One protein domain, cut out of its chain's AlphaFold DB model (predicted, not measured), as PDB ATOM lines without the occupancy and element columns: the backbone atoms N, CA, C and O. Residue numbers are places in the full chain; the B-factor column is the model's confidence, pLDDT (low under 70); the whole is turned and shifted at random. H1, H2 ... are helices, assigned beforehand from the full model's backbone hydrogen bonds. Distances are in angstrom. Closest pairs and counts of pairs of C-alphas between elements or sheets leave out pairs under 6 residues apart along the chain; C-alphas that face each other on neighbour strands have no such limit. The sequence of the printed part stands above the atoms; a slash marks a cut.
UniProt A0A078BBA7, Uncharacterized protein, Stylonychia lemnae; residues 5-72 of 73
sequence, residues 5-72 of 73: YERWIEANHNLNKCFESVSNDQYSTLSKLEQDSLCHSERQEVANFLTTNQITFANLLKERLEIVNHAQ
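What this domain is: This is residues 5 to 72 of the 73 residues of an uncharacterized protein of Stylonychia lemnae (UniProt A0A078BBA7). A long, narrow hairpin-like shape is made by two helices, H1 and H4, which pack side by side and run opposite ways, with the short helices H2 and H3 forming the turn at one end. Beyond the other end, H5 carries the rod onward past the beginning of H1, and residues 64 to 72 stick out there as a free arm. The printed part has 68 residues with five named helices, H1 to H5 in order along the chain, and no named strand; its class is all helix. It is only just extended, close to loose, with a radius of gyration of the C-alphas of 16.8 A, and its C-alphas span 56 by 20 by 14 A.

How they stand to each other: H1, residues 5 to 20, touches H4, residues 40 to 51, with 12 pairs of C-alphas within 8 A. The closest C-alphas of the two are those of Leu 15 and Glu 42, 5.0 A apart. Their lines stand at a shallow tilt of 30 degrees, and they run opposite ways. H2, residues 24 to 29, and H3, residues 32 to 37, are close but not clearly touching: their closest C-alphas, those of Tyr 27 and Gln 35, are 7.0 A apart. These two helices stand at a steep tilt of 61 degrees. H3 and H4 meet only through their link. H5, residues 57 to 70, is close to H1 but not clearly touching it, with the C-alphas of Tyr 5 and Leu 60 closest at 7.2 A and a steep tilt of 55 degrees. H4 and H5 are apart, and so are H1 and H2. In H1, H2, H3, H4 and H5 every O i to N i+4 pair is within hydrogen-bond range.

Where its parts are: H1 begins with the C-alpha of Tyr 5 at (1.026, 1.186, 9.275) and measures 22.5 A from first to last C-alpha. H2, Asn 24 to Thr 29, and H3, Lys 32 to Ser 37, have six residues each. H4 measures 15.8 A, from the C-alpha of His 40 at (18.619, -5.222, 18.286) to that of Thr 51. H5 measures 20.0 A and ends with the C-alpha of His 70 at (-7.639, 6.136, -5.945).

The domain as a whole: The C-alphas farthest apart are those of Thr 29 and Gln 72, at 57.0 A. Without residues 64 to 72, which stand free, the body spans 46 by 18 by 13 A. The printed part has no cut, and its four links between helices are tight. The mean pLDDT of the printed part is 89.8; residues 71 to 72 are under 70.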
ATOM      1  N   TYR A   5       1.662   1.850   8.137       87.88
ATOM      2  CA  TYR A   5       1.026   1.186   9.275       87.88
ATOM      3  C   TYR A   5       1.163  -0.342   9.244       87.88
ATOM      4  O   TYR A   5       1.545  -0.947  10.241       87.88
ATOM      5  N   GLU A   6       0.894  -0.978   8.099       89.50
ATOM      6  CA  GLU A   6       1.033  -2.435   7.955       89.50
ATOM      7  C   GLU A   6       2.480  -2.891   8.148       89.50
ATOM      8  O   GLU A   6       2.722  -3.913   8.789       89.50
ATOM      9  N   ARG A   7       3.447  -2.116   7.641       91.44
ATOM     10  CA  ARG A   7       4.875  -2.395   7.851       91.44
ATOM     11  C   ARG A   7       5.278  -2.231   9.314       91.44
ATOM     12  O   ARG A   7       6.045  -3.040   9.822       91.44
ATOM     13  N   TRP A   8       4.727  -1.241  10.013       92.31
ATOM     14  CA  TRP A   8       4.961  -1.088  11.448       92.31
ATOM     15  C   TRP A   8       4.380  -2.249  12.265       92.31
ATOM     16  O   TRP A   8       5.050  -2.744  13.171       92.31
ATOM     17  N   ILE A   9       3.171  -2.724  11.941       93.25
ATOM     18  CA  ILE A   9       2.596  -3.918  12.586       93.25
ATOM     19  C   ILE A   9       3.510  -5.128  12.378       93.25
ATOM     20  O   ILE A   9       3.803  -5.847  13.331       93.25
ATOM     21  N   GLU A  10       3.988  -5.340  11.152       95.06
ATOM     22  CA  GLU A  10       4.905  -6.435  10.827       95.06
ATOM     23  C   GLU A  10       6.227  -6.336  11.603       95.06
ATOM     24  O   GLU A  10       6.661  -7.331  12.180       95.06
ATOM     25  N   ALA A  11       6.815  -5.140  11.707       95.19
ATOM     26  CA  ALA A  11       8.023  -4.914  12.499       95.19
ATOM     27  C   ALA A  11       7.813  -5.237  13.991       95.19
ATOM     28  O   ALA A  11       8.647  -5.903  14.603       95.19
ATOM     29  N   ASN A  12       6.676  -4.841  14.578       96.06
ATOM     30  CA  ASN A  12       6.343  -5.201  15.965       96.06
ATOM     31  C   ASN A  12       6.130  -6.708  16.134       96.06
ATOM     32  O   ASN A  12       6.558  -7.286  17.131       96.06
ATOM     33  N   HIS A  13       5.486  -7.357  15.163       97.25
ATOM     34  CA  HIS A  13       5.292  -8.806  15.183       97.25
ATOM     35  C   HIS A  13       6.625  -9.557  15.150       97.25
ATOM     36  O   HIS A  13       6.816 -10.510  15.901       97.25
ATOM     37  N   ASN A  14       7.567  -9.101  14.323       97.00
ATOM     38  CA  ASN A  14       8.910  -9.670  14.252       97.00
ATOM     39  C   ASN A  14       9.689  -9.452  15.554       97.00
ATOM     40  O   ASN A  14      10.331 -10.383  16.038       97.00
ATOM     41  N   LEU A  15       9.573  -8.268  16.163       96.56
ATOM     42  CA  LEU A  15      10.177  -7.984  17.463       96.56
ATOM     43  C   LEU A  15       9.649  -8.918  18.559       96.56
ATOM     44  O   LEU A  15      10.438  -9.507  19.296       96.56
ATOM     45  N   ASN A  16       8.328  -9.095  18.638       96.19
ATOM     46  CA  ASN A  16       7.714 -10.006  19.604       96.19
ATOM     47  C   ASN A  16       8.172 -11.446  19.376       96.19
ATOM     48  O   ASN A  16       8.628 -12.088  20.315       96.19
ATOM     49  N   LYS A  17       8.159 -11.923  18.127       96.88
ATOM     50  CA  LYS A  17       8.667 -13.259  17.780       96.88
ATOM     51  C   LYS A  17      10.124 -13.467  18.174       96.88
ATOM     52  O   LYS A  17      10.485 -14.556  18.614       96.88
ATOM     53  N   CYS A  18      10.962 -12.446  18.004       95.69
ATOM     54  CA  CYS A  18      12.358 -12.529  18.402       95.69
ATOM     55  C   CYS A  18      12.477 -12.764  19.916       95.69
ATOM     56  O   CYS A  18      13.175 -13.686  20.335       95.69
ATOM     57  N   PHE A  19      11.730 -12.024  20.738       95.12
ATOM     58  CA  PHE A  19      11.721 -12.257  22.185       95.12
ATOM     59  C   PHE A  19      11.040 -13.570  22.588       95.12
ATOM     60  O   PHE A  19      11.525 -14.237  23.492       95.12
ATOM     61  N   GLU A  20       9.978 -13.986  21.898       95.00
ATOM     62  CA  GLU A  20       9.318 -15.282  22.119       95.00
ATOM     63  C   GLU A  20      10.241 -16.474  21.829       95.00
ATOM     64  O   GLU A  20      10.061 -17.548  22.401       95.00
ATOM     65  N   SER A  21      11.243 -16.298  20.960       93.31
ATOM     66  CA  SER A  21      12.232 -17.340  20.659       93.31
ATOM     67  C   SER A  21      13.223 -17.600  21.799       93.31
ATOM     68  O   SER A  21      13.923 -18.613  21.776       93.31
ATOM     69  N   VAL A  22      13.272 -16.710  22.797       93.81
ATOM     70  CA  VAL A  22      14.167 -16.800  23.951       93.81
ATOM     71  C   VAL A  22      13.344 -17.071  25.202       93.81
ATOM     72  O   VAL A  22      12.479 -16.285  25.583       93.81
ATOM     73  N   SER A  23      13.617 -18.186  25.880       94.19
ATOM     74  CA  SER A  23      12.949 -18.468  27.152       94.19
ATOM     75  C   SER A  23      13.437 -17.525  28.258       94.19
ATOM     76  O   SER A  23      14.549 -16.997  28.203       94.19
ATOM     77  N   ASN A  24      12.636 -17.352  29.314       91.56
ATOM     78  CA  ASN A  24      13.049 -16.562  30.482       91.56
ATOM     79  C   ASN A  24      14.360 -17.081  31.097       91.56
ATOM     80  O   ASN A  24      15.221 -16.283  31.466       91.56
ATOM     81  N   ASP A  25      14.536 -18.404  31.151       93.25
ATOM     82  CA  ASP A  25      15.755 -19.019  31.675       93.25
ATOM     83  C   ASP A  25      16.961 -18.652  30.807       93.25
ATOM     84  O   ASP A  25      17.965 -18.171  31.329       93.25
ATOM     85  N   GLN A  26      16.842 -18.770  29.480       92.12
ATOM     86  CA  GLN A  26      17.900 -18.369  28.550       92.12
ATOM     87  C   GLN A  26      18.227 -16.884  28.696       92.12
ATOM     88  O   GLN A  26      19.395 -16.534  28.846       92.12
ATOM     89  N   TYR A  27      17.213 -16.021  28.746       92.88
ATOM     90  CA  TYR A  27      17.400 -14.582  28.922       92.88
ATOM     91  C   TYR A  27      18.138 -14.246  30.226       92.88
ATOM     92  O   TYR A  27      19.041 -13.411  30.230       92.88
ATOM     93  N   SER A  28      17.807 -14.930  31.326       92.62
ATOM     94  CA  SER A  28      18.438 -14.710  32.634       92.62
ATOM     95  C   SER A  28      19.918 -15.105  32.679       92.62
ATOM     96  O   SER A  28      20.674 -14.555  33.479       92.62
ATOM     97  N   THR A  29      20.339 -16.025  31.804       95.81
ATOM     98  CA  THR A  29      21.745 -16.442  31.678       95.81
ATOM     99  C   THR A  29      22.585 -15.503  30.820       95.81
ATOM    100  O   THR A  29      23.812 -15.545  30.905       95.81
ATOM    101  N   LEU A  30      21.947 -14.647  30.015       94.12
ATOM    102  CA  LEU A  30      22.644 -13.660  29.199       94.12
ATOM    103  C   LEU A  30      23.248 -12.566  30.081       94.12
ATOM    104  O   LEU A  30      22.611 -12.063  31.011       94.12
ATOM    105  N   SER A  31      24.458 -12.135  29.741       96.38
ATOM    106  CA  SER A  31      25.048 -10.926  30.308       96.38
ATOM    107  C   SER A  31      24.247  -9.684  29.909       96.38
ATOM    108  O   SER A  31      23.496  -9.678  28.934       96.38
ATOM    109  N   LYS A  32      24.445  -8.574  30.628       93.44
ATOM    110  CA  LYS A  32      23.744  -7.318  30.328       93.44
ATOM    111  C   LYS A  32      23.966  -6.841  28.882       93.44
ATOM    112  O   LYS A  32      23.023  -6.402  28.235       93.44
ATOM    113  N   LEU A  33      25.187  -6.991  28.366       94.62
ATOM    114  CA  LEU A  33      25.541  -6.655  26.982       94.62
ATOM    115  C   LEU A  33      24.795  -7.518  25.955       94.62
ATOM    116  O   LEU A  33      24.339  -7.005  24.933       94.62
ATOM    117  N   GLU A  34      24.648  -8.812  26.226       93.75
ATOM    118  CA  GLU A  34      23.910  -9.734  25.358       93.75
ATOM    119  C   GLU A  34      22.406  -9.456  25.406       93.75
ATOM    120  O   GLU A  34      21.764  -9.415  24.360       93.75
ATOM    121  N   GLN A  35      21.854  -9.166  26.588       92.81
ATOM    122  CA  GLN A  35      20.459  -8.734  26.734       92.81
ATOM    123  C   GLN A  35      20.184  -7.434  25.969       92.81
ATOM    124  O   GLN A  35      19.157  -7.305  25.304       92.81
ATOM    125  N   ASP A  36      21.107  -6.472  26.034       91.62
ATOM    126  CA  ASP A  36      20.975  -5.195  25.333       91.62
ATOM    127  C   ASP A  36      21.117  -5.355  23.810       91.62
ATOM    128  O   ASP A  36      20.529  -4.571  23.056       91.62
ATOM    129  N   SER A  37      21.839  -6.382  23.356       94.62
ATOM    130  CA  SER A  37      22.017  -6.725  21.936       94.62
ATOM    131  C   SER A  37      20.925  -7.656  21.392       94.62
ATOM    132  O   SER A  37      20.773  -7.775  20.176       94.62
ATOM    133  N   LEU A  38      20.139  -8.294  22.264       94.88
ATOM    134  CA  LEU A  38      19.056  -9.184  21.863       94.88
ATOM    135  C   LEU A  38      17.979  -8.417  21.081       94.88
ATOM    136  O   LEU A  38      17.533  -7.341  21.494       94.88
ATOM    137  N   CYS A  39      17.574  -8.985  19.941       96.06
ATOM    138  CA  CYS A  39      16.587  -8.411  19.020       96.06
ATOM    139  C   CYS A  39      16.913  -6.969  18.584       96.06
ATOM    140  O   CYS A  39      16.018  -6.157  18.345       96.06
ATOM    141  N   HIS A  40      18.203  -6.600  18.548       96.25
ATOM    142  CA  HIS A  40      18.619  -5.222  18.286       96.25
ATOM    143  C   HIS A  40      18.105  -4.702  16.939       96.25
ATOM    144  O   HIS A  40      17.613  -3.575  16.876       96.25
ATOM    145  N   SER A  41      18.183  -5.527  15.892       95.38
ATOM    146  CA  SER A  41      17.746  -5.165  14.543       95.38
ATOM    147  C   SER A  41      16.246  -4.870  14.502       95.38
ATOM    148  O   SER A  41      15.828  -3.825  14.011       95.38
ATOM    149  N   GLU A  42      15.434  -5.744  15.092       96.50
ATOM    150  CA  GLU A  42      13.977  -5.623  15.144       96.50
ATOM    151  C   GLU A  42      13.557  -4.401  15.971       96.50
ATOM    152  O   GLU A  42      12.666  -3.645  15.581       96.50
ATOM    153  N   ARG A  43      14.246  -4.142  17.091       95.56
ATOM    154  CA  ARG A  43      14.027  -2.922  17.881       95.56
ATOM    155  C   ARG A  43      14.362  -1.671  17.079       95.56
ATOM    156  O   ARG A  43      13.623  -0.693  17.159       95.56
ATOM    157  N   GLN A  44      15.470  -1.683  16.340       95.62
ATOM    158  CA  GLN A  44      15.885  -0.546  15.525       95.62
ATOM    159  C   GLN A  44      14.883  -0.286  14.398       95.62
ATOM    160  O   GLN A  44      14.547   0.865  14.129       95.62
ATOM    161  N   GLU A  45      14.344  -1.337  13.786       94.44
ATOM    162  CA  GLU A  45      13.308  -1.225  12.764       94.44
ATOM    163  C   GLU A  45      12.023  -0.588  13.319       94.44
ATOM    164  O   GLU A  45      11.529   0.391  12.757       94.44
ATOM    165  N   VAL A  46      11.528  -1.050  14.473       93.31
ATOM    166  CA  VAL A  46      10.370  -0.432  15.146       93.31
ATOM    167  C   VAL A  46      10.667   1.021  15.543       93.31
ATOM    168  O   VAL A  46       9.837   1.907  15.323       93.31
ATOM    169  N   ALA A  47      11.861   1.296  16.077       93.06
ATOM    170  CA  ALA A  47      12.283   2.643  16.458       93.06
ATOM    171  C   ALA A  47      12.361   3.594  15.254       93.06
ATOM    172  O   ALA A  47      12.003   4.768  15.375       93.06
ATOM    173  N   ASN A  48      12.765   3.105  14.082       93.25
ATOM    174  CA  ASN A  48      12.782   3.900  12.858       93.25
ATOM    175  C   ASN A  48      11.376   4.380  12.491       93.25
ATOM    176  O   ASN A  48      11.205   5.552  12.165       93.25
ATOM    177  N   PHE A  49      10.343   3.543  12.612       90.38
ATOM    178  CA  PHE A  49       8.967   3.980  12.345       90.38
ATOM    179  C   PHE A  49       8.487   5.067  13.319       90.38
ATOM    180  O   PHE A  49       7.794   6.002  12.906       90.38
ATOM    181  N   LEU A  50       8.884   4.980  14.592       85.81
ATOM    182  CA  LEU A  50       8.529   5.967  15.618       85.81
ATOM    183  C   LEU A  50       9.267   7.298  15.426       85.81
ATOM    184  O   LEU A  50       8.671   8.363  15.551       85.81
ATOM    185  N   THR A  51      10.556   7.248  15.093       89.44
ATOM    186  CA  THR A  51      11.414   8.440  14.962       89.44
ATOM    187  C   THR A  51      11.234   9.169  13.633       89.44
ATOM    188  O   THR A  51      11.388  10.386  13.571       89.44
ATOM    189  N   THR A  52      10.853   8.461  12.567       83.31
ATOM    190  CA  THR A  52      10.618   9.056  11.239       83.31
ATOM    191  C   THR A  52       9.213   9.642  11.069       83.31
ATOM    192  O   THR A  52       8.859  10.075   9.974       83.31
ATOM    193  N   ASN A  53       8.395   9.674  12.131       77.62
ATOM    194  CA  ASN A  53       7.008  10.158  12.122       77.62
ATOM    195  C   ASN A  53       6.085   9.456  11.103       77.62
ATOM    196  O   ASN A  53       4.978   9.934  10.834       77.62
ATOM    197  N   GLN A  54       6.485   8.306  10.553       78.94
ATOM    198  CA  GLN A  54       5.725   7.590   9.520       78.94
ATOM    199  C   GLN A  54       4.356   7.098  10.009       78.94
ATOM    200  O   GLN A  54       3.433   6.963   9.217       78.94
ATOM    201  N   ILE A  55       4.206   6.913  11.320       84.12
ATOM    202  CA  ILE A  55       2.984   6.422  11.981       84.12
ATOM    203  C   ILE A  55       2.217   7.525  12.715       84.12
ATOM    204  O   ILE A  55       1.297   7.251  13.484       84.12
ATOM    205  N   THR A  56       2.574   8.791  12.489       85.88
ATOM    206  CA  THR A  56       1.778   9.901  13.018       85.88
ATOM    207  C   THR A  56       0.368   9.866  12.438       85.88
ATOM    208  O   THR A  56       0.158   9.516  11.277       85.88
ATOM    209  N   PHE A  57      -0.614  10.274  13.243       82.31
ATOM    210  CA  PHE A  57      -2.024  10.260  12.848       82.31
ATOM    211  C   PHE A  57      -2.282  11.008  11.528       82.31
ATOM    212  O   PHE A  57      -3.070  10.553  10.704       82.31
ATOM    213  N   ALA A  58      -1.563  12.107  11.286       84.75
ATOM    214  CA  ALA A  58      -1.640  12.858  10.036       84.75
ATOM    215  C   ALA A  58      -1.228  12.020   8.811       84.75
ATOM    216  O   ALA A  58      -1.924  12.036   7.798       84.75
ATOM    217  N   ASN A  59      -0.138  11.252   8.912       84.06
ATOM    218  CA  ASN A  59       0.325  10.384   7.827       84.06
ATOM    219  C   ASN A  59      -0.627   9.205   7.599       84.06
ATOM    220  O   ASN A  59      -0.928   8.883   6.455       84.06
ATOM    221  N   LEU A  60      -1.186   8.638   8.672       85.50
ATOM    222  CA  LEU A  60      -2.198   7.584   8.572       85.50
ATOM    223  C   LEU A  60      -3.475   8.075   7.879       85.50
ATOM    224  O   LEU A  60      -4.016   7.390   7.016       85.50
ATOM    225  N   LEU A  61      -3.955   9.272   8.229       85.25
ATOM    226  CA  LEU A  61      -5.100   9.885   7.554       85.25
ATOM    227  C   LEU A  61      -4.801  10.161   6.081       85.25
ATOM    228  O   LEU A  61      -5.641   9.873   5.233       85.25
ATOM    229  N   LYS A  62      -3.606  10.679   5.774       84.94
ATOM    230  CA  LYS A  62      -3.174  10.922   4.397       84.94
ATOM    231  C   LYS A  62      -3.193   9.632   3.572       84.94
ATOM    232  O   LYS A  62      -3.823   9.620   2.520       84.94
ATOM    233  N   GLU A  63      -2.607   8.543   4.074       83.88
ATOM    234  CA  GLU A  63      -2.637   7.236   3.398       83.88
ATOM    235  C   GLU A  63      -4.078   6.745   3.171       83.88
ATOM    236  O   GLU A  63      -4.412   6.244   2.098       83.88
ATOM    237  N   ARG A  64      -4.971   6.914   4.156       84.00
ATOM    238  CA  ARG A  64      -6.384   6.518   4.021       84.00
ATOM    239  C   ARG A  64      -7.119   7.339   2.963       84.00
ATOM    240  O   ARG A  64      -7.882   6.768   2.189       84.00
ATOM    241  N   LEU A  65      -6.892   8.649   2.920       86.38
ATOM    242  CA  LEU A  65      -7.492   9.540   1.925       86.38
ATOM    243  C   LEU A  65      -6.978   9.247   0.511       86.38
ATOM    244  O   LEU A  65      -7.769   9.235  -0.427       86.38
ATOM    245  N   GLU A  66      -5.684   8.961   0.356       85.12
ATOM    246  CA  GLU A  66      -5.097   8.563  -0.929       85.12
ATOM    247  C   GLU A  66      -5.732   7.270  -1.459       85.12
ATOM    248  O   GLU A  66      -6.111   7.210  -2.627       85.12
ATOM    249  N   ILE A  67      -5.935   6.266  -0.598       81.94
ATOM    250  CA  ILE A  67      -6.617   5.018  -0.972       81.94
ATOM    251  C   ILE A  67      -8.061   5.284  -1.423       81.94
ATOM    252  O   ILE A  67      -8.495   4.728  -2.430       81.94
ATOM    253  N   VAL A  68      -8.803   6.135  -0.706       82.25
ATOM    254  CA  VAL A  68     -10.191   6.482  -1.067       82.25
ATOM    255  C   VAL A  68     -10.250   7.218  -2.407       82.25
ATOM    256  O   VAL A  68     -11.070   6.862  -3.248       82.25
ATOM    257  N   ASN A  69      -9.361   8.185  -2.639       77.88
ATOM    258  CA  ASN A  69      -9.312   8.934  -3.897       77.88
ATOM    259  C   ASN A  69      -8.922   8.049  -5.091       77.88
ATOM    260  O   ASN A  69      -9.471   8.207  -6.177       77.88
ATOM    261  N   HIS A  70      -8.008   7.093  -4.900       70.94
ATOM    262  CA  HIS A  70      -7.639   6.136  -5.945       70.94
ATOM    263  C   HIS A  70      -8.731   5.103  -6.249       70.94
ATOM    264  O   HIS A  70      -8.745   4.568  -7.349       70.94
ATOM    265  N   ALA A  71      -9.643   4.825  -5.313       63.47
ATOM    266  CA  ALA A  71     -10.749   3.888  -5.519       63.47
ATOM    267  C   ALA A  71     -11.956   4.500  -6.263       63.47
ATOM    268  O   ALA A  71     -12.901   3.780  -6.580       63.47
ATOM    269  N   GLN A  72     -11.956   5.816  -6.507       59.25
ATOM    270  CA  GLN A  72     -13.038   6.546  -7.186       59.25
ATOM    271  C   GLN A  72     -12.787   6.788  -8.689       59.25
ATOM    272  O   GLN A  72     -13.615   7.422  -9.348       59.25
TER     273      GLN A  72